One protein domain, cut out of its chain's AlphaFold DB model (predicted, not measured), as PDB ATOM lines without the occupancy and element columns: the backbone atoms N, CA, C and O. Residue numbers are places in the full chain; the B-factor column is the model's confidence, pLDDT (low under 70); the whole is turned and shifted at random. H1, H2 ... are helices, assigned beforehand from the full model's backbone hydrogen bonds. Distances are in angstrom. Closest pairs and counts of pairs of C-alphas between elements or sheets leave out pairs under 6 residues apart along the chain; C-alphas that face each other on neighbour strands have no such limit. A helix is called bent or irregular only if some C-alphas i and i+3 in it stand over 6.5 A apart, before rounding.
ATOM      1  N   GLY A   5     126.450 190.880 125.041       65.12
ATOM      2  CA  GLY A   5     126.498 192.171 124.345       65.12
ATOM      3  C   GLY A   5     127.358 193.214 125.068       65.12
ATOM      4  O   GLY A   5     128.063 193.987 124.427       65.12
ATOM      5  N   THR A   6     127.370 193.193 126.404       69.31
ATOM      6  CA  THR A   6     128.275 194.029 127.210       69.31
ATOM      7  C   THR A   6     129.721 193.560 127.077       69.31
ATOM      8  O   THR A   6     130.631 194.383 127.061       69.31
ATOM      9  N   LEU A   7     129.941 192.250 126.949       66.44
ATOM     10  CA  LEU A   7     131.268 191.659 126.803       66.44
ATOM     11  C   LEU A   7     131.863 191.965 125.421       66.44
ATOM     12  O   LEU A   7     132.989 192.437 125.345       66.44
ATOM     13  N   VAL A   8     131.083 191.832 124.344       66.00
ATOM     14  CA  VAL A   8     131.475 192.238 122.981       66.00
ATOM     15  C   VAL A   8     131.731 193.742 122.905       66.00
ATOM     16  O   VAL A   8     132.737 194.163 122.337       66.00
ATOM     17  N   PHE A   9     130.875 194.563 123.520       70.19
ATOM     18  CA  PHE A   9     131.105 196.005 123.610       70.19
ATOM     19  C   PHE A   9     132.404 196.331 124.356       70.19
ATOM     20  O   PHE A   9     133.180 197.168 123.901       70.19
ATOM     21  N   LEU A  10     132.677 195.642 125.468       71.62
ATOM     22  CA  LEU A  10     133.930 195.768 126.209       71.62
ATOM     23  C   LEU A  10     135.135 195.340 125.374       71.62
ATOM     24  O   LEU A  10     136.143 196.032 125.424       71.62
ATOM     25  N   LEU A  11     135.038 194.258 124.594       71.81
ATOM     26  CA  LEU A  11     136.107 193.824 123.689       71.81
ATOM     27  C   LEU A  11     136.366 194.887 122.617       71.81
ATOM     28  O   LEU A  11     137.508 195.291 122.455       71.81
ATOM     29  N   ILE A  12     135.322 195.421 121.972       70.00
ATOM     30  CA  ILE A  12     135.445 196.525 121.003       70.00
ATOM     31  C   ILE A  12     136.087 197.754 121.654       70.00
ATOM     32  O   ILE A  12     136.994 198.363 121.087       70.00
ATOM     33  N   PHE A  13     135.641 198.123 122.854       72.06
ATOM     34  CA  PHE A  13     136.181 199.260 123.589       72.06
ATOM     35  C   PHE A  13     137.652 199.045 123.984       72.06
ATOM     36  O   PHE A  13     138.476 199.939 123.801       72.06
ATOM     37  N   LEU A  14     138.009 197.851 124.462       70.88
ATOM     38  CA  LEU A  14     139.385 197.462 124.772       70.88
ATOM     39  C   LEU A  14     140.263 197.468 123.521       70.88
ATOM     40  O   LEU A  14     141.374 197.980 123.591       70.88
ATOM     41  N   SER A  15     139.765 196.992 122.379       65.88
ATOM     42  CA  SER A  15     140.456 197.083 121.089       65.88
ATOM     43  C   SER A  15     140.680 198.528 120.657       65.88
ATOM     44  O   SER A  15     141.770 198.872 120.211       65.88
ATOM     45  N   LEU A  16     139.684 199.407 120.837       64.12
ATOM     46  CA  LEU A  16     139.803 200.844 120.561       64.12
ATOM     47  C   LEU A  16     140.905 201.496 121.397       64.12
ATOM     48  O   LEU A  16     141.716 202.262 120.874       64.12
ATOM     49  N   VAL A  17     140.948 201.177 122.689       67.75
ATOM     50  CA  VAL A  17     141.980 201.666 123.607       67.75
ATOM     51  C   VAL A  17     143.342 201.088 123.212       67.75
ATOM     52  O   VAL A  17     144.267 201.841 122.924       67.75
ATOM     53  N   TYR A  18     143.460 199.766 123.121       63.41
ATOM     54  CA  TYR A  18     144.709 199.067 122.826       63.41
ATOM     55  C   TYR A  18     145.307 199.483 121.476       63.41
ATOM     56  O   TYR A  18     146.477 199.859 121.406       63.41
ATOM     57  N   GLY A  19     144.493 199.506 120.417       59.50
ATOM     58  CA  GLY A  19     144.902 199.935 119.082       59.50
ATOM     59  C   GLY A  19     145.402 201.378 119.050       59.50
ATOM     60  O   GLY A  19     146.366 201.677 118.354       59.50
ATOM     61  N   ARG A  20     144.820 202.273 119.857       60.47
ATOM     62  CA  ARG A  20     145.253 203.674 119.948       60.47
ATOM     63  C   ARG A  20     146.559 203.867 120.722       60.47
ATOM     64  O   ARG A  20     147.281 204.815 120.429       60.47
ATOM     65  N   PHE A  21     146.852 203.008 121.696       60.59
ATOM     66  CA  PHE A  21     148.071 203.098 122.507       60.59
ATOM     67  C   PHE A  21     149.277 202.400 121.872       60.59
ATOM     68  O   PHE A  21     150.394 202.891 122.013       60.59
ATOM     69  N   ILE A  22     149.067 201.275 121.182       60.53
ATOM     70  CA  ILE A  22     150.159 200.489 120.590       60.53
ATOM     71  C   ILE A  22     150.522 201.005 119.191       60.53
ATOM     72  O   ILE A  22     151.704 201.099 118.869       60.53
ATOM     73  N   TYR A  23     149.534 201.399 118.377       55.84
ATOM     74  CA  TYR A  23     149.781 201.953 117.044       55.84
ATOM     75  C   TYR A  23     149.762 203.479 117.052       55.84
ATOM     76  O   TYR A  23     148.737 204.129 116.816       55.84
ATOM     77  N   ILE A  24     150.937 204.063 117.271       57.28
ATOM     78  CA  ILE A  24     151.156 205.499 117.099       57.28
ATOM     79  C   ILE A  24     151.162 205.800 115.590       57.28
ATOM     80  O   ILE A  24     152.172 205.615 114.922       57.28
ATOM     81  N   GLY A  25     150.024 206.243 115.047       56.56
ATOM     82  CA  GLY A  25     149.887 206.706 113.654       56.56
ATOM     83  C   GLY A  25     148.974 205.865 112.750       56.56
ATOM     84  O   GLY A  25     148.423 206.409 111.799       56.56
ATOM     85  N   GLU A  26     148.716 204.592 113.080       65.12
ATOM     86  CA  GLU A  26     147.835 203.685 112.310       65.12
ATOM     87  C   GLU A  26     146.696 203.113 113.171       65.12
ATOM     88  O   GLU A  26     146.451 201.908 113.238       65.12
ATOM     89  N   THR A  27     145.973 203.998 113.860       66.81
ATOM     90  CA  THR A  27     144.965 203.622 114.865       66.81
ATOM     91  C   THR A  27     143.903 202.654 114.331       66.81
ATOM     92  O   THR A  27     143.532 201.722 115.031       66.81
ATOM     93  N   ILE A  28     143.433 202.815 113.090       67.88
ATOM     94  CA  ILE A  28     142.394 201.942 112.509       67.88
ATOM     95  C   ILE A  28     142.892 200.495 112.358       67.88
ATOM     96  O   ILE A  28     142.154 199.562 112.680       67.88
ATOM     97  N   ARG A  29     144.145 200.303 111.926       66.31
ATOM     98  CA  ARG A  29     144.760 198.977 111.772       66.31
ATOM     99  C   ARG A  29     144.922 198.297 113.132       66.31
ATOM    100  O   ARG A  29     144.413 197.200 113.336       66.31
ATOM    101  N   GLY A  30     145.472 199.016 114.111       67.00
ATOM    102  CA  GLY A  30     145.645 198.491 115.467       67.00
ATOM    103  C   GLY A  30     144.349 198.105 116.175       67.00
ATOM    104  O   GLY A  30     144.317 197.139 116.940       67.00
ATOM    105  N   VAL A  31     143.260 198.828 115.913       70.44
ATOM    106  CA  VAL A  31     141.936 198.475 116.440       70.44
ATOM    107  C   VAL A  31     141.427 197.186 115.809       70.44
ATOM    108  O   VAL A  31     140.944 196.322 116.531       70.44
ATOM    109  N   ARG A  32     141.569 197.019 114.490       72.75
ATOM    110  CA  ARG A  32     141.156 195.795 113.791       72.75
ATOM    111  C   ARG A  32     141.896 194.566 114.320       72.75
ATOM    112  O   ARG A  32     141.253 193.566 114.618       72.75
ATOM    113  N   ASP A  33     143.212 194.643 114.477       68.81
ATOM    114  CA  ASP A  33     144.023 193.460 114.798       68.81
ATOM    115  C   ASP A  33     143.877 193.051 116.269       68.81
ATOM    116  O   ASP A  33     143.775 191.870 116.601       68.81
ATOM    117  N   SER A  34     143.763 194.034 117.167       71.88
ATOM    118  CA  SER A  34     143.418 193.768 118.566       71.88
ATOM    119  C   SER A  34     141.998 193.225 118.721       71.88
ATOM    120  O   SER A  34     141.763 192.375 119.578       71.88
ATOM    121  N   LEU A  35     141.051 193.677 117.893       76.44
ATOM    122  CA  LEU A  35     139.697 193.126 117.835       76.44
ATOM    123  C   LEU A  35     139.702 191.682 117.336       76.44
ATOM    124  O   LEU A  35     139.068 190.839 117.960       76.44
ATOM    125  N   ALA A  36     140.440 191.389 116.263       74.31
ATOM    126  CA  ALA A  36     140.584 190.038 115.737       74.31
ATOM    127  C   ALA A  36     141.084 189.087 116.832       74.31
ATOM    128  O   ALA A  36     140.405 188.108 117.121       74.31
ATOM    129  N   LEU A  37     142.177 189.442 117.521       76.00
ATOM    130  CA  LEU A  37     142.739 188.665 118.630       76.00
ATOM    131  C   LEU A  37     141.717 188.416 119.752       76.00
ATOM    132  O   LEU A  37     141.507 187.283 120.186       76.00
ATOM    133  N   LEU A  38     141.085 189.485 120.241       79.88
ATOM    134  CA  LEU A  38     140.137 189.421 121.352       79.88
ATOM    135  C   LEU A  38     138.895 188.591 121.004       79.88
ATOM    136  O   LEU A  38     138.413 187.815 121.832       79.88
ATOM    137  N   LEU A  39     138.414 188.697 119.767       80.81
ATOM    138  CA  LEU A  39     137.311 187.886 119.275       80.81
ATOM    139  C   LEU A  39     137.713 186.420 119.067       80.81
ATOM    140  O   LEU A  39     136.892 185.542 119.324       80.81
ATOM    141  N   SER A  40     138.963 186.118 118.694       81.38
ATOM    142  CA  SER A  40     139.451 184.732 118.651       81.38
ATOM    143  C   SER A  40     139.342 184.063 120.021       81.38
ATOM    144  O   SER A  40     138.850 182.941 120.129       81.38
ATOM    145  N   PHE A  41     139.759 184.758 121.086       83.12
ATOM    146  CA  PHE A  41     139.641 184.246 122.455       83.12
ATOM    147  C   PHE A  41     138.186 184.015 122.860       83.12
ATOM    148  O   PHE A  41     137.877 182.987 123.466       83.12
ATOM    149  N   TYR A  42     137.291 184.934 122.491       84.19
ATOM    150  CA  TYR A  42     135.860 184.777 122.729       84.19
ATOM    151  C   TYR A  42     135.295 183.535 122.024       84.19
ATOM    152  O   TYR A  42     134.673 182.699 122.676       84.19
ATOM    153  N   ILE A  43     135.569 183.360 120.726       84.38
ATOM    154  CA  ILE A  43     135.096 182.203 119.951       84.38
ATOM    155  C   ILE A  43     135.658 180.888 120.499       84.38
ATOM    156  O   ILE A  43     134.920 179.912 120.614       84.38
ATOM    157  N   ALA A  44     136.935 180.848 120.887       85.19
ATOM    158  CA  ALA A  44     137.518 179.659 121.503       85.19
ATOM    159  C   ALA A  44     136.819 179.294 122.824       85.19
ATOM    160  O   ALA A  44     136.532 178.121 123.074       85.19
ATOM    161  N   GLY A  45     136.493 180.296 123.646       84.88
ATOM    162  CA  GLY A  45     135.694 180.111 124.856       84.88
ATOM    163  C   GLY A  45     134.284 179.597 124.555       84.88
ATOM    164  O   GLY A  45     133.854 178.611 125.151       84.88
ATOM    165  N   GLU A  46     133.594 180.206 123.590       85.12
ATOM    166  CA  GLU A  46     132.257 179.796 123.140       85.12
ATOM    167  C   GLU A  46     132.224 178.343 122.658       85.12
ATOM    168  O   GLU A  46     131.323 177.590 123.028       85.12
ATOM    169  N   VAL A  47     133.224 177.918 121.880       85.38
ATOM    170  CA  VAL A  47     133.342 176.530 121.415       85.38
ATOM    171  C   VAL A  47     133.451 175.571 122.597       85.38
ATOM    172  O   VAL A  47     132.740 174.570 122.624       85.38
ATOM    173  N   LEU A  48     134.283 175.873 123.600       87.38
ATOM    174  CA  LEU A  48     134.407 175.017 124.784       87.38
ATOM    175  C   LEU A  48     133.114 174.974 125.601       87.38
ATOM    176  O   LEU A  48     132.688 173.887 125.986       87.38
ATOM    177  N   LEU A  49     132.467 176.123 125.815       86.62
ATOM    178  CA  LEU A  49     131.232 176.231 126.596       86.62
ATOM    179  C   LEU A  49     130.044 175.516 125.938       86.62
ATOM    180  O   LEU A  49     129.237 174.910 126.640       86.62
ATOM    181  N   LYS A  50     129.938 175.573 124.605       86.31
ATOM    182  CA  LYS A  50     128.882 174.896 123.832       86.31
ATOM    183  C   LYS A  50     129.191 173.429 123.539       86.31
ATOM    184  O   LYS A  50     128.306 172.708 123.088       86.31
ATOM    185  N   SER A  51     130.429 172.989 123.766       84.81
ATOM    186  CA  SER A  51     130.846 171.617 123.490       84.81
ATOM    187  C   SER A  51     130.616 170.665 124.656       84.81
ATOM    188  O   SER A  51     130.785 171.011 125.826       84.81
ATOM    189  N   GLU A  52     130.322 169.409 124.331       84.06
ATOM    190  CA  GLU A  52     130.329 168.344 125.330       84.06
ATOM    191  C   GLU A  52     131.760 168.043 125.810       84.06
ATOM    192  O   GLU A  52     132.696 167.920 125.013       84.06
ATOM    193  N   SER A  53     131.924 167.828 127.120       83.31
ATOM    194  CA  SER A  53     133.231 167.625 127.770       83.31
ATOM    195  C   SER A  53     134.053 166.467 127.194       83.31
ATOM    196  O   SER A  53     135.282 166.528 127.175       83.31
ATOM    197  N   ARG A  54     133.399 165.430 126.651       86.81
ATOM    198  CA  ARG A  54     134.074 164.293 126.001       86.81
ATOM    199  C   ARG A  54     134.896 164.682 124.768       86.81
ATOM    200  O   ARG A  54     135.809 163.947 124.406       86.81
ATOM    201  N   PHE A  55     134.606 165.821 124.136       85.38
ATOM    202  CA  PHE A  55     135.336 166.308 122.961       85.38
ATOM    203  C   PHE A  55     136.475 167.273 123.305       85.38
ATOM    204  O   PHE A  55     137.267 167.619 122.428       85.38
ATOM    205  N   TRP A  56     136.618 167.681 124.570       83.38
ATOM    206  CA  TRP A  56     137.605 168.686 124.975       83.38
ATOM    207  C   TRP A  56     139.043 168.258 124.685       83.38
ATOM    208  O   TRP A  56     139.850 169.079 124.261       83.38
ATOM    209  N   GLY A  57     139.349 166.965 124.835       78.06
ATOM    210  CA  GLY A  57     140.673 166.425 124.525       78.06
ATOM    211  C   GLY A  57     141.101 166.637 123.070       78.06
ATOM    212  O   GLY A  57     142.291 166.727 122.816       78.06
ATOM    213  N   LEU A  58     140.156 166.763 122.132       83.00
ATOM    214  CA  LEU A  58     140.424 167.101 120.731       83.00
ATOM    215  C   LEU A  58     140.344 168.618 120.499       83.00
ATOM    216  O   LEU A  58     141.230 169.206 119.880       83.00
ATOM    217  N   LEU A  59     139.291 169.257 121.019       85.31
ATOM    218  CA  LEU A  59     139.016 170.676 120.791       85.31
ATOM    219  C   LEU A  59     140.095 171.592 121.356       85.31
ATOM    220  O   LEU A  59     140.439 172.573 120.709       85.31
ATOM    221  N   VAL A  60     140.658 171.285 122.527       83.69
ATOM    222  CA  VAL A  60     141.677 172.144 123.143       83.69
ATOM    223  C   VAL A  60     142.894 172.293 122.228       83.69
ATOM    224  O   VAL A  60     143.364 173.409 122.039       83.69
ATOM    225  N   PHE A  61     143.364 171.219 121.585       80.44
ATOM    226  CA  PHE A  61     144.487 171.319 120.642       80.44
ATOM    227  C   PHE A  61     144.135 172.154 119.409       80.44
ATOM    228  O   PHE A  61     144.935 172.992 118.994       80.44
ATOM    229  N   ILE A  62     142.932 171.964 118.859       83.12
ATOM    230  CA  ILE A  62     142.438 172.744 117.716       83.12
ATOM    231  C   ILE A  62     142.374 174.231 118.071       83.12
ATOM    232  O   ILE A  62     142.849 175.070 117.311       83.12
ATOM    233  N   LEU A  63     141.835 174.561 119.245       85.88
ATOM    234  CA  LEU A  63     141.678 175.937 119.702       85.88
ATOM    235  C   LEU A  63     143.017 176.592 120.052       85.88
ATOM    236  O   LEU A  63     143.213 177.763 119.747       85.88
ATOM    237  N   VAL A  64     143.966 175.852 120.632       83.19
ATOM    238  CA  VAL A  64     145.333 176.350 120.857       83.19
ATOM    239  C   VAL A  64     146.013 176.658 119.525       83.19
ATOM    240  O   VAL A  64     146.613 177.724 119.385       83.19
ATOM    241  N   PHE A  65     145.892 175.773 118.533       81.31
ATOM    242  CA  PHE A  65     146.425 176.018 117.193       81.31
ATOM    243  C   PHE A  65     145.768 177.240 116.537       81.31
ATOM    244  O   PHE A  65     146.471 178.131 116.070       81.31
ATOM    245  N   TYR A  66     144.436 177.324 116.581       83.62
ATOM    246  CA  TYR A  66     143.649 178.463 116.104       83.62
ATOM    247  C   TYR A  66     144.112 179.793 116.718       83.62
ATOM    248  O   TYR A  66     144.442 180.728 115.989       83.62
ATOM    249  N   LEU A  67     144.203 179.869 118.050       83.62
ATOM    250  CA  LEU A  67     144.632 181.078 118.758       83.62
ATOM    251  C   LEU A  67     146.084 181.438 118.444       83.62
ATOM    252  O   LEU A  67     146.411 182.615 118.309       83.62
ATOM    253  N   THR A  68     146.951 180.435 118.304       79.06
ATOM    254  CA  THR A  68     148.360 180.648 117.954       79.06
ATOM    255  C   THR A  68     148.493 181.191 116.535       79.06
ATOM    256  O   THR A  68     149.244 182.140 116.327       79.06
ATOM    257  N   ALA A  69     147.746 180.640 115.574       79.81
ATOM    258  CA  ALA A  69     147.750 181.104 114.193       79.81
ATOM    259  C   ALA A  69     147.270 182.558 114.113       79.81
ATOM    260  O   ALA A  69     148.030 183.435 113.704       79.81
ATOM    261  N   VAL A  70     146.052 182.844 114.587       79.75
ATOM    262  CA  VAL A  70     145.486 184.201 114.529       79.75
ATOM    263  C   VAL A  70     146.333 185.192 115.333       79.75
ATOM    264  O   VAL A  70     146.598 186.304 114.868       79.75
ATOM    265  N   GLY A  71     146.807 184.789 116.514       78.38
ATOM    266  CA  GLY A  71     147.640 185.626 117.372       78.38
ATOM    267  C   GLY A  71     148.993 185.961 116.757       78.38
ATOM    268  O   GLY A  71     149.415 187.114 116.821       78.38
ATOM    269  N   TYR A  72     149.649 184.998 116.106       78.38
ATOM    270  CA  TYR A  72     150.920 185.223 115.423       78.38
ATOM    271  C   TYR A  72     150.786 186.240 114.282       78.38
ATOM    272  O   TYR A  72     151.593 187.165 114.194       78.38
ATOM    273  N   TYR A  73     149.747 186.129 113.450       74.94
ATOM    274  CA  TYR A  73     149.524 187.082 112.359       74.94
ATOM    275  C   TYR A  73     149.138 188.465 112.855       74.94
ATOM    276  O   TYR A  73     149.707 189.451 112.395       74.94
ATOM    277  N   SER A  74     148.230 188.530 113.831       74.19
ATOM    278  CA  SER A  74     147.850 189.799 114.453       74.19
ATOM    279  C   SER A  74     149.083 190.483 115.048       74.19
ATOM    280  O   SER A  74     149.256 191.685 114.907       74.19
ATOM    281  N   PHE A  75     149.997 189.717 115.652       76.25
ATOM    282  CA  PHE A  75     151.256 190.234 116.181       76.25
ATOM    283  C   PHE A  75     152.231 190.716 115.097       76.25
ATOM    284  O   PHE A  75     152.839 191.774 115.256       76.25
ATOM    285  N   LEU A  76     152.398 189.968 114.003       75.12
ATOM    286  CA  LEU A  76     153.231 190.405 112.880       75.12
ATOM    287  C   LEU A  76     152.693 191.688 112.239       75.12
ATOM    288  O   LEU A  76     153.493 192.556 111.879       75.12
ATOM    289  N   ASP A  77     151.368 191.821 112.127       74.62
ATOM    290  CA  ASP A  77     150.730 193.046 111.636       74.62
ATOM    291  C   ASP A  77     150.962 194.193 112.630       74.62
ATOM    292  O   ASP A  77     151.412 195.265 112.219       74.62
ATOM    293  N   ILE A  78     150.818 193.936 113.946       70.19
ATOM    294  CA  ILE A  78     151.141 194.879 115.045       70.19
ATOM    295  C   ILE A  78     152.552 195.451 114.929       70.19
ATOM    296  O   ILE A  78     152.769 196.637 115.170       70.19
ATOM    297  N   GLN A  79     153.521 194.628 114.540       75.25
ATOM    298  CA  GLN A  79     154.903 195.071 114.377       75.25
ATOM    299  C   GLN A  79     155.192 195.757 113.034       75.25
ATOM    300  O   GLN A  79     156.338 196.142 112.808       75.25
ATOM    301  N   GLY A  80     154.213 195.862 112.131       73.31
ATOM    302  CA  GLY A  80     154.420 196.326 110.756       73.31
ATOM    303  C   GLY A  80     155.293 195.381 109.918       73.31
ATOM    304  O   GLY A  80     155.763 195.758 108.851       73.31
ATOM    305  N   LYS A  81     155.530 194.154 110.398       76.31
ATOM    306  CA  LYS A  81     156.407 193.156 109.758       76.31
ATOM    307  C   LYS A  81     155.646 192.152 108.910       76.31
ATOM    308  O   LYS A  81     156.268 191.343 108.229       76.31
ATOM    309  N   LEU A  82     154.316 192.173 108.959       76.19
ATOM    310  CA  LEU A  82     153.487 191.269 108.173       76.19
ATOM    311  C   LEU A  82     153.772 191.414 106.675       76.19
ATOM    312  O   LEU A  82     153.923 190.409 105.992       76.19
ATOM    313  N   GLU A  83     153.911 192.642 106.170       73.44
ATOM    314  CA  GLU A  83     154.199 192.857 104.749       73.44
ATOM    315  C   GLU A  83     155.558 192.296 104.339       73.44
ATOM    316  O   GLU A  83     155.635 191.601 103.332       73.44
ATOM    317  N   GLU A  84     156.598 192.528 105.141       73.69
ATOM    318  CA  GLU A  84     157.947 192.000 104.912       73.69
ATOM    319  C   GLU A  84     157.980 190.464 105.000       73.69
ATOM    320  O   GLU A  84     158.611 189.778 104.191       73.69
ATOM    321  N   PHE A  85     157.250 189.896 105.960       73.31
ATOM    322  CA  PHE A  85     157.106 188.454 106.129       73.31
ATOM    323  C   PHE A  85     156.403 187.788 104.940       73.31
ATOM    324  O   PHE A  85     156.737 186.654 104.596       73.31
ATOM    325  N   LEU A  86     155.441 188.473 104.317       71.62
ATOM    326  CA  LEU A  86     154.736 187.984 103.133       71.62
ATOM    327  C   LEU A  86     155.556 188.210 101.852       71.62
ATOM    328  O   LEU A  86     155.627 187.315 101.016       71.62
ATOM    329  N   SER A  87     156.227 189.357 101.702       68.19
ATOM    330  CA  SER A  87     157.021 189.679 100.504       68.19
ATOM    331  C   SER A  87     158.319 188.877 100.409       68.19
ATOM    332  O   SER A  87     158.748 188.516  99.320       68.19
ATOM    333  N   SER A  88     158.938 188.536 101.545       62.00
ATOM    334  CA  SER A  88     160.123 187.658 101.590       62.00
ATOM    335  C   SER A  88     159.845 186.221 101.128       62.00
ATOM    336  O   SER A  88     160.778 185.427 101.004       62.00
ATOM    337  N   ARG A  89     158.577 185.885 100.853       60.38
ATOM    338  CA  ARG A  89     158.133 184.574 100.370       60.38
ATOM    339  C   ARG A  89     157.820 184.531  98.869       60.38
ATOM    340  O   ARG A  89     157.525 183.455  98.366       60.38
ATOM    341  N   GLU A  90     157.977 185.633  98.129       53.06
ATOM    342  CA  GLU A  90     157.932 185.633  96.658       53.06
ATOM    343  C   GLU A  90     159.185 184.958  96.067       53.06
ATOM    344  O   GLU A  90     160.130 185.626  95.658       53.06
ATOM    345  N   ASN A  91     159.236 183.624  96.042       49.66
ATOM    346  CA  ASN A  91     160.078 182.867  95.103       49.66
ATOM    347  C   ASN A  91     159.743 181.365  95.143       49.66
ATOM    348  O   ASN A  91     160.293 180.629  95.967       49.66
ATOM    349  N   PRO A  92     158.905 180.862  94.222       51.59
ATOM    350  CA  PRO A  92     158.689 179.435  94.080       51.59
ATOM    351  C   PRO A  92     159.757 178.859  93.146       51.59
ATOM    352  O   PRO A  92     159.831 179.213  91.969       51.59
ATOM    353  N   THR A  93     160.569 177.913  93.614       46.34
ATOM    354  CA  THR A  93     161.236 176.987  92.686       46.34
ATOM    355  C   THR A  93     160.978 175.536  93.074       46.34
ATOM    356  O   THR A  93     161.476 175.040  94.076       46.34
ATOM    357  N   LYS A  94     160.219 174.869  92.190       49.94
ATOM    358  CA  LYS A  94     159.912 173.430  92.111       49.94
ATOM    359  C   LYS A  94     159.200 172.831  93.328       49.94
ATOM    360  O   LYS A  94     159.819 172.192  94.170       49.94
ATOM    361  N   THR A  95     157.870 172.899  93.313       54.25
ATOM    362  CA  THR A  95     157.012 172.001  94.094       54.25
ATOM    363  C   THR A  95     157.232 170.557  93.641       54.25
ATOM    364  O   THR A  95     156.973 170.188  92.493       54.25
ATOM    365  N   ASN A  96     157.771 169.735  94.538       61.44
ATOM    366  CA  ASN A  96     157.977 168.314  94.307       61.44
ATOM    367  C   ASN A  96     156.690 167.549  94.671       61.44
ATOM    368  O   ASN A  96     155.900 168.003  95.494       61.44
ATOM    369  N   LEU A  97     156.467 166.357  94.109       65.19
ATOM    370  CA  LEU A  97     155.213 165.600  94.317       65.19
ATOM    371  C   LEU A  97     154.945 165.282  95.806       65.19
ATOM    372  O   LEU A  97     153.803 165.218  96.254       65.19
ATOM    373  N   LYS A  98     156.023 165.138  96.583       68.31
ATOM    374  CA  LYS A  98     156.004 164.965  98.040       68.31
ATOM    375  C   LYS A  98     155.510 166.215  98.781       68.31
ATOM    376  O   LYS A  98     154.797 166.076  99.772       68.31
ATOM    377  N   ASP A  99     155.841 167.404  98.285       65.75
ATOM    378  CA  ASP A  99     155.447 168.681  98.888       65.75
ATOM    379  C   ASP A  99     153.962 168.953  98.634       65.75
ATOM    380  O   ASP A  99     153.250 169.372  99.542       65.75
ATOM    381  N   SER A 100     153.451 168.586  97.453       68.69
ATOM    382  CA  SER A 100     152.014 168.640  97.154       68.69
ATOM    383  C   SER A 100     151.195 167.698  98.043       68.69
ATOM    384  O   SER A 100     150.113 168.058  98.497       68.69
ATOM    385  N   ILE A 101     151.705 166.496  98.334       74.12
ATOM    386  CA  ILE A 101     151.039 165.559  99.253       74.12
ATOM    387  C   ILE A 101     151.064 166.096 100.688       74.12
ATOM    388  O   ILE A 101     150.045 166.041 101.377       74.12
ATOM    389  N   ALA A 102     152.198 166.641 101.136       72.19
ATOM    390  CA  ALA A 102     152.302 167.275 102.448       72.19
ATOM    391  C   ALA A 102     151.338 168.465 102.569       72.19
ATOM    392  O   ALA A 102     150.656 168.596 103.580       72.19
ATOM    393  N   LEU A 103     151.214 169.272 101.514       70.31
ATOM    394  CA  LEU A 103     150.271 170.380 101.438       70.31
ATOM    395  C   LEU A 103     148.818 169.913 101.575       70.31
ATOM    396  O   LEU A 103     148.082 170.449 102.395       70.31
ATOM    397  N   ILE A 104     148.415 168.883 100.827       76.19
ATOM    398  CA  ILE A 104     147.066 168.305 100.922       76.19
ATOM    399  C   ILE A 104     146.806 167.768 102.334       76.19
ATOM    400  O   ILE A 104     145.739 168.007 102.899       76.19
ATOM    401  N   ALA A 105     147.778 167.069 102.925       76.00
ATOM    402  CA  ALA A 105     147.656 166.552 104.283       76.00
ATOM    403  C   ALA A 105     147.490 167.686 105.301       76.00
ATOM    404  O   ALA A 105     146.623 167.593 106.167       76.00
ATOM    405  N   LEU A 106     148.268 168.766 105.168       73.38
ATOM    406  CA  LEU A 106     148.128 169.955 106.002       73.38
ATOM    407  C   LEU A 106     146.736 170.577 105.823       73.38
ATOM    408  O   LEU A 106     146.098 170.837 106.836       73.38
ATOM    409  N   ILE A 107     146.247 170.748 104.583       74.81
ATOM    410  CA  ILE A 107     144.903 171.284 104.269       74.81
ATOM    411  C   ILE A 107     143.817 170.496 104.984       74.81
ATOM    412  O   ILE A 107     142.971 171.078 105.655       74.81
ATOM    413  N   LEU A 108     143.878 169.171 104.914       76.25
ATOM    414  CA  LEU A 108     142.923 168.333 105.624       76.25
ATOM    415  C   LEU A 108     143.037 168.530 107.144       76.25
ATOM    416  O   LEU A 108     142.026 168.776 107.803       76.25
ATOM    417  N   LEU A 109     144.253 168.463 107.698       77.19
ATOM    418  CA  LEU A 109     144.514 168.539 109.143       77.19
ATOM    419  C   LEU A 109     144.137 169.875 109.781       77.19
ATOM    420  O   LEU A 109     143.653 169.877 110.910       77.19
ATOM    421  N   PHE A 110     144.365 170.986 109.084       73.94
ATOM    422  CA  PHE A 110     144.246 172.331 109.655       73.94
ATOM    423  C   PHE A 110     143.173 173.203 108.994       73.94
ATOM    424  O   PHE A 110     142.904 174.291 109.498       73.94
ATOM    425  N   GLY A 111     142.535 172.735 107.921       69.62
ATOM    426  CA  GLY A 111     141.458 173.462 107.243       69.62
ATOM    427  C   GLY A 111     140.207 172.646 106.931       69.62
ATOM    428  O   GLY A 111     139.329 173.166 106.269       69.62
ATOM    429  N   VAL A 112     140.116 171.369 107.321       81.06
ATOM    430  CA  VAL A 112     138.864 170.595 107.174       81.06
ATOM    431  C   VAL A 112     138.496 169.901 108.481       81.06
ATOM    432  O   VAL A 112     137.368 170.011 108.965       81.06
ATOM    433  N   PHE A 113     139.448 169.193 109.094       84.25
ATOM    434  CA  PHE A 113     139.220 168.521 110.373       84.25
ATOM    435  C   PHE A 113     138.847 169.476 111.520       84.25
ATOM    436  O   PHE A 113     137.954 169.105 112.285       84.25
ATOM    437  N   PRO A 114     139.436 170.683 111.659       84.44
ATOM    438  CA  PRO A 114     139.041 171.643 112.687       84.44
ATOM    439  C   PRO A 114     137.574 172.052 112.568       84.44
ATOM    440  O   PRO A 114     136.837 171.942 113.550       84.44
ATOM    441  N   GLY A 115     137.127 172.429 111.366       86.44
ATOM    442  CA  GLY A 115     135.730 172.750 111.102       86.44
ATOM    443  C   GLY A 115     134.792 171.598 111.462       86.44
ATOM    444  O   GLY A 115     133.844 171.791 112.230       86.44
ATOM    445  N   ILE A 116     135.074 170.382 110.985       87.19
ATOM    446  CA  ILE A 116     134.241 169.205 111.282       87.19
ATOM    447  C   ILE A 116     134.213 168.914 112.786       87.19
ATOM    448  O   ILE A 116     133.143 168.673 113.339       87.19
ATOM    449  N   ALA A 117     135.360 168.954 113.467       85.50
ATOM    450  CA  ALA A 117     135.450 168.669 114.896       85.50
ATOM    451  C   ALA A 117     134.651 169.678 115.731       85.50
ATOM    452  O   ALA A 117     133.914 169.282 116.635       85.50
ATOM    453  N   VAL A 118     134.742 170.970 115.401       87.31
ATOM    454  CA  VAL A 118     133.951 172.017 116.059       87.31
ATOM    455  C   VAL A 118     132.463 171.822 115.786       87.31
ATOM    456  O   VAL A 118     131.666 171.913 116.719       87.31
ATOM    457  N   TYR A 119     132.074 171.489 114.552       89.38
ATOM    458  CA  TYR A 119     130.677 171.208 114.225       89.38
ATOM    459  C   TYR A 119     130.141 169.999 114.996       89.38
ATOM    460  O   TYR A 119     129.099 170.099 115.630       89.38
ATOM    461  N   VAL A 120     130.855 168.873 115.008       89.06
ATOM    462  CA  VAL A 120     130.427 167.663 115.729       89.06
ATOM    463  C   VAL A 120     130.289 167.933 117.227       89.06
ATOM    464  O   VAL A 120     129.365 167.433 117.864       89.06
ATOM    465  N   ALA A 121     131.185 168.740 117.795       85.50
ATOM    466  CA  ALA A 121     131.181 169.000 119.224       85.50
ATOM    467  C   ALA A 121     130.150 170.051 119.664       85.50
ATOM    468  O   ALA A 121     129.673 169.971 120.792       85.50
ATOM    469  N   THR A 122     129.812 171.024 118.812       86.19
ATOM    470  CA  THR A 122     128.962 172.180 119.179       86.19
ATOM    471  C   THR A 122     127.636 172.250 118.422       86.19
ATOM    472  O   THR A 122     126.753 173.010 118.807       86.19
ATOM    473  N   HIS A 123     127.497 171.495 117.331       86.12
ATOM    474  CA  HIS A 123     126.399 171.551 116.359       86.12
ATOM    475  C   HIS A 123     126.172 172.941 115.728       86.12
ATOM    476  O   HIS A 123     125.147 173.169 115.088       86.12
ATOM    477  N   SER A 124     127.131 173.871 115.853       85.12
ATOM    478  CA  SER A 124     127.073 175.199 115.230       85.12
ATOM    479  C   SER A 124     127.901 175.235 113.947       85.12
ATOM    480  O   SER A 124     129.128 175.096 113.961       85.12
ATOM    481  N   ILE A 125     127.221 175.469 112.822       86.94
ATOM    482  CA  ILE A 125     127.852 175.679 111.508       86.94
ATOM    483  C   ILE A 125     128.699 176.957 111.526       86.94
ATOM    484  O   ILE A 125     129.776 177.005 110.940       86.94
ATOM    485  N   VAL A 126     128.239 177.989 112.232       85.69
ATOM    486  CA  VAL A 126     128.905 179.292 112.245       85.69
ATOM    487  C   VAL A 126     130.204 179.257 113.050       85.69
ATOM    488  O   VAL A 126     131.230 179.736 112.558       85.69
ATOM    489  N   LEU A 127     130.213 178.630 114.232       84.94
ATOM    490  CA  LEU A 127     131.449 178.425 114.998       84.94
ATOM    491  C   LEU A 127     132.439 177.535 114.245       84.94
ATOM    492  O   LEU A 127     133.631 177.828 114.228       84.94
ATOM    493  N   SER A 128     131.934 176.497 113.577       87.25
ATOM    494  CA  SER A 128     132.731 175.614 112.726       87.25
ATOM    495  C   SER A 128     133.462 176.393 111.631       87.25
ATOM    496  O   SER A 128     134.689 176.380 111.609       87.25
ATOM    497  N   ILE A 129     132.740 177.159 110.804       86.00
ATOM    498  CA  ILE A 129     133.331 177.967 109.724       86.00
ATOM    499  C   ILE A 129     134.299 179.021 110.280       86.00
ATOM    500  O   ILE A 129     135.361 179.254 109.708       86.00
ATOM    501  N   THR A 130     133.956 179.657 111.404       85.12
ATOM    502  CA  THR A 130     134.790 180.713 112.006       85.12
ATOM    503  C   THR A 130     136.134 180.161 112.497       85.12
ATOM    504  O   THR A 130     137.175 180.783 112.270       85.12
ATOM    505  N   VAL A 131     136.129 178.998 113.157       85.25
ATOM    506  CA  VAL A 131     137.365 178.335 113.600       85.25
ATOM    507  C   VAL A 131     138.161 177.839 112.403       85.25
ATOM    508  O   VAL A 131     139.361 178.084 112.347       85.25
ATOM    509  N   ASP A 132     137.497 177.217 111.432       86.06
ATOM    510  CA  ASP A 132     138.132 176.645 110.246       86.06
ATOM    511  C   ASP A 132     138.839 177.702 109.383       86.06
ATOM    512  O   ASP A 132     139.970 177.504 108.941       86.06
ATOM    513  N   LEU A 133     138.231 178.884 109.223       83.69
ATOM    514  CA  LEU A 133     138.869 180.026 108.566       83.69
ATOM    515  C   LEU A 133     140.099 180.518 109.333       83.69
ATOM    516  O   LEU A 133     141.129 180.794 108.721       83.69
ATOM    517  N   GLY A 134     140.017 180.616 110.663       81.56
ATOM    518  CA  GLY A 134     141.144 181.076 111.474       81.56
ATOM    519  C   GLY A 134     142.294 180.069 111.543       81.56
ATOM    520  O   GLY A 134     143.451 180.478 111.495       81.56
ATOM    521  N   THR A 135     142.017 178.761 111.591       81.44
ATOM    522  CA  THR A 135     143.063 177.729 111.497       81.44
ATOM    523  C   THR A 135     143.668 177.682 110.099       81.44
ATOM    524  O   THR A 135     144.884 177.541 109.964       81.44
ATOM    525  N   SER A 136     142.854 177.903 109.064       78.19
ATOM    526  CA  SER A 136     143.304 177.964 107.672       78.19
ATOM    527  C   SER A 136     144.181 179.174 107.359       78.19
ATOM    528  O   SER A 136     144.902 179.142 106.361       78.19
ATOM    529  N   LEU A 137     144.213 180.204 108.217       76.31
ATOM    530  CA  LEU A 137     145.190 181.287 108.083       76.31
ATOM    531  C   LEU A 137     146.621 180.741 108.035       76.31
ATOM    532  O   LEU A 137     147.431 181.277 107.292       76.31
ATOM    533  N   PHE A 138     146.907 179.622 108.715       71.81
ATOM    534  CA  PHE A 138     148.204 178.948 108.646       71.81
ATOM    535  C   PHE A 138     148.648 178.605 107.213       71.81
ATOM    536  O   PHE A 138     149.840 178.707 106.931       71.81
ATOM    537  N   PHE A 139     147.750 178.246 106.285       67.44
ATOM    538  CA  PHE A 139     148.145 177.944 104.895       67.44
ATOM    539  C   PHE A 139     148.746 179.140 104.182       67.44
ATOM    540  O   PHE A 139     149.566 178.975 103.289       67.44
ATOM    541  N   PHE A 140     148.418 180.342 104.629       63.59
ATOM    542  CA  PHE A 140     149.003 181.563 104.112       63.59
ATOM    543  C   PHE A 140     150.372 181.877 104.734       63.59
ATOM    544  O   PHE A 140     151.016 182.836 104.330       63.59
ATOM    545  N   THR A 141     150.869 181.068 105.687       57.59
ATOM    546  CA  THR A 141     152.320 181.012 105.946       57.59
ATOM    547  C   THR A 141     153.058 180.285 104.829       57.59
ATOM    548  O   THR A 141     154.276 180.419 104.741       57.59
ATOM    549  N   LEU A 142     152.399 179.482 103.994       62.97
ATOM    550  CA  LEU A 142     153.118 178.718 102.987       62.97
ATOM    551  C   LEU A 142     153.636 179.650 101.886       62.97
ATOM    552  O   LEU A 142     152.945 180.595 101.508       62.97
ATOM    553  N   PRO A 143     154.854 179.399 101.377       52.81
ATOM    554  CA  PRO A 143     155.541 180.310 100.462       52.81
ATOM    555  C   PRO A 143     154.828 180.539  99.118       52.81
ATOM    556  O   PRO A 143     155.178 181.471  98.409       52.81
ATOM    557  N   ASP A 144     153.811 179.742  98.783       59.25
ATOM    558  CA  ASP A 144     153.121 179.802  97.489       59.25
ATOM    559  C   ASP A 144     151.791 180.587  97.512       59.25
ATOM    560  O   ASP A 144     151.085 180.624  96.503       59.25
ATOM    561  N   PHE A 145     151.399 181.188  98.644       60.16
ATOM    562  CA  PHE A 145     150.091 181.842  98.778       60.16
ATOM    563  C   PHE A 145     150.129 183.356  98.516       60.16
ATOM    564  O   PHE A 145     150.914 184.096  99.102       60.16
ATOM    565  N   ASP A 146     149.220 183.824  97.655       64.94
ATOM    566  CA  ASP A 146     149.098 185.227  97.243       64.94
ATOM    567  C   ASP A 146     148.656 186.144  98.407       64.94
ATOM    568  O   ASP A 146     147.667 185.877  99.104       64.94
ATOM    569  N   LYS A 147     149.369 187.269  98.577       69.44
ATOM    570  CA  LYS A 147     149.120 188.301  99.603       69.44
ATOM    571  C   LYS A 147     147.672 188.803  99.612       69.44
ATOM    572  O   LYS A 147     147.086 188.972 100.679       69.44
ATOM    573  N   ARG A 148     147.072 189.036  98.443       72.88
ATOM    574  CA  ARG A 148     145.695 189.541  98.318       72.88
ATOM    575  C   ARG A 148     144.684 188.513  98.800       72.88
ATOM    576  O   ARG A 148     143.667 188.887  99.381       72.88
ATOM    577  N   ILE A 149     144.956 187.227  98.577       73.38
ATOM    578  CA  ILE A 149     144.091 186.150  99.065       73.38
ATOM    579  C   ILE A 149     144.166 186.087 100.595       73.38
ATOM    580  O   ILE A 149     143.120 185.995 101.235       73.38
ATOM    581  N   PHE A 150     145.356 186.232 101.192       74.88
ATOM    582  CA  PHE A 150     145.493 186.310 102.651       74.88
ATOM    583  C   PHE A 150     144.707 187.481 103.250       74.88
ATOM    584  O   PHE A 150     143.913 187.275 104.165       74.88
ATOM    585  N   GLU A 151     144.879 188.699 102.726       74.50
ATOM    586  CA  GLU A 151     144.166 189.885 103.221       74.50
ATOM    587  C   GLU A 151     142.645 189.719 103.124       74.50
ATOM    588  O   GLU A 151     141.912 190.083 104.047       74.50
ATOM    589  N   LEU A 152     142.159 189.129 102.029       79.06
ATOM    590  CA  LEU A 152     140.740 188.844 101.843       79.06
ATOM    591  C   LEU A 152     140.230 187.836 102.878       79.06
ATOM    592  O   LEU A 152     139.186 188.071 103.484       79.06
ATOM    593  N   VAL A 153     140.967 186.748 103.117       76.62
ATOM    594  CA  VAL A 153     140.588 185.720 104.096       76.62
ATOM    595  C   VAL A 153     140.664 186.252 105.524       76.62
ATOM    596  O   VAL A 153     139.749 186.005 106.304       76.62
ATOM    597  N   PHE A 154     141.681 187.043 105.863       77.25
ATOM    598  CA  PHE A 154     141.812 187.664 107.182       77.25
ATOM    599  C   PHE A 154     140.689 188.677 107.457       77.25
ATOM    600  O   PHE A 154     140.101 188.697 108.543       77.25
ATOM    601  N   ASN A 155     140.322 189.482 106.456       79.06
ATOM    602  CA  ASN A 155     139.191 190.399 106.566       79.06
ATOM    603  C   ASN A 155     137.860 189.641 106.676       79.06
ATOM    604  O   ASN A 155     137.044 189.971 107.536       79.06
ATOM    605  N   ALA A 156     137.650 188.605 105.857       80.44
ATOM    606  CA  ALA A 156     136.459 187.759 105.923       80.44
ATOM    607  C   ALA A 156     136.335 187.070 107.289       80.44
ATOM    608  O   ALA A 156     135.261 187.098 107.885       80.44
ATOM    609  N   TYR A 157     137.440 186.533 107.813       81.44
ATOM    610  CA  TYR A 157     137.537 185.998 109.168       81.44
ATOM    611  C   TYR A 157     137.114 187.043 110.201       81.44
ATOM    612  O   TYR A 157     136.228 186.775 111.007       81.44
ATOM    613  N   THR A 158     137.686 188.246 110.156       74.06
ATOM    614  CA  THR A 158     137.383 189.305 111.129       74.06
ATOM    615  C   THR A 158     135.897 189.677 111.097       74.06
ATOM    616  O   THR A 158     135.251 189.733 112.142       74.06
ATOM    617  N   VAL A 159     135.324 189.856 109.902       79.94
ATOM    618  CA  VAL A 159     133.898 190.175 109.718       79.94
ATOM    619  C   VAL A 159     133.000 189.043 110.212       79.94
ATOM    620  O   VAL A 159     132.053 189.307 110.952       79.94
ATOM    621  N   LEU A 160     133.295 187.793 109.846       79.12
ATOM    622  CA  LEU A 160     132.538 186.629 110.310       79.12
ATOM    623  C   LEU A 160     132.615 186.496 111.825       79.12
ATOM    624  O   LEU A 160     131.591 186.320 112.463       79.12
ATOM    625  N   THR A 161     133.792 186.667 112.414       72.88
ATOM    626  CA  THR A 161     133.985 186.567 113.864       72.88
ATOM    627  C   THR A 161     133.183 187.644 114.605       72.88
ATOM    628  O   THR A 161     132.533 187.346 115.610       72.88
ATOM    629  N   VAL A 162     133.139 188.877 114.082       72.00
ATOM    630  CA  VAL A 162     132.259 189.944 114.593       72.00
ATOM    631  C   VAL A 162     130.787 189.557 114.443       72.00
ATOM    632  O   VAL A 162     130.033 189.654 115.411       72.00
ATOM    633  N   ALA A 163     130.371 189.097 113.261       72.88
ATOM    634  CA  ALA A 163     128.989 188.712 112.989       72.88
ATOM    635  C   ALA A 163     128.527 187.569 113.905       72.88
ATOM    636  O   ALA A 163     127.488 187.698 114.542       72.88
ATOM    637  N   SER A 164     129.322 186.507 114.047       69.12
ATOM    638  CA  SER A 164     129.083 185.384 114.961       69.12
ATOM    639  C   SER A 164     128.934 185.857 116.409       69.12
ATOM    640  O   SER A 164     128.039 185.408 117.125       69.12
ATOM    641  N   SER A 165     129.761 186.818 116.831       67.56
ATOM    642  CA  SER A 165     129.751 187.350 118.199       67.56
ATOM    643  C   SER A 165     128.558 188.270 118.483       67.56
ATOM    644  O   SER A 165     128.014 188.247 119.585       67.56
ATOM    645  N   VAL A 166     128.119 189.069 117.503       68.31
ATOM    646  CA  VAL A 166     126.994 190.013 117.651       68.31
ATOM    647  C   VAL A 166     125.641 189.337 117.422       68.31
ATOM    648  O   VAL A 166     124.694 189.585 118.165       68.31
ATOM    649  N   LEU A 167     125.533 188.488 116.396       59.91
ATOM    650  CA  LEU A 167     124.271 187.883 115.956       59.91
ATOM    651  C   LEU A 167     123.918 186.592 116.701       59.91
ATOM    652  O   LEU A 167     122.809 186.097 116.521       59.91
ATOM    653  N   ARG A 168     124.812 186.072 117.558       58.56
ATOM    654  CA  ARG A 168     124.603 184.832 118.330       58.56
ATOM    655  C   ARG A 168     124.195 183.639 117.448       58.56
ATOM    656  O   ARG A 168     123.268 182.905 117.794       58.56
TER     657      ARG A 168
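What this domain is: This is residues 5 to 168 of the 169 residues of an uncharacterized protein of Thermococcus cleftensis (strain DSM 27260 / KACC 17922 / CL1) (UniProt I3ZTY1). In a flat slab of helices, H7 and H8 lie side by side and cross the helical hairpin of H2 and H3, while H6 packs near that hairpin's link. H1 folds back along H2 at one side; H5 leads away at the other, where residues 96 to 102 stick out. The printed part has 164 residues with eight named helices, H1 to H8 in chain order, and no named strand: all helix. It is compact, radius of gyration of the C-alphas 16.5 A, spanning 52 by 46 by 22 A.

Where its parts are: H1, residues 5 to 22, begins at C-alpha 5 (126.498, 192.171, 124.345) and is 25.4 A long. H2 is residues 27 to 50, 34.1 A. H3, residues 53 to 78, 35.0 A, has a kink of 43 degrees near residue 60 and is irregular, C-alphas 54 and 57 being 7.1 A apart. H4 is residues 82 to 87, H5 97 to 111, H6 113 to 122, and H7 125 to 141, 25.7 A. H8, residues 147 to 167, 29.8 A, ends at C-alpha 167 (124.271, 187.883, 115.956).

How they stand to each other: H2 forms hairpins with H1, closest C-alphas Gly 19 and Gly 30, 4.0 A, and with H3, Asp 33 and Ser 74, 5.3 A, at a shallow tilt of 3 degrees. H8 touches H2 at a steep tilt of 57 degrees, closest C-alphas Ala 36 and Thr 158, 5.7 A. H7 touches H3, Tyr 66 and Thr 135, 4.7 A, and forms hairpins with H6, Gly 115 and Ser 128, 4.5 A, and H8, Phe 140 and Phe 150, 6.1 A. H5 touches H7 with residues 107 to 111 alone, Gly 111 and Ser 136 closest, 4.9 A. H4 and H3 touch only at the corner, only just, with 3 pairs of C-alphas within 8 A. O i to N i+4 pairs are all within hydrogen-bond range except in H3, 19 of 22, and H7, 9 of 13.

The domain as a whole: The farthest C-alphas, Thr 6 and Lys 94, are 51.5 A apart. The printed part has no cut; no link is long. Mean pLDDT of the printed part is 74.2; 50 residues are under 70, among them 15 to 30 and 87 to 100.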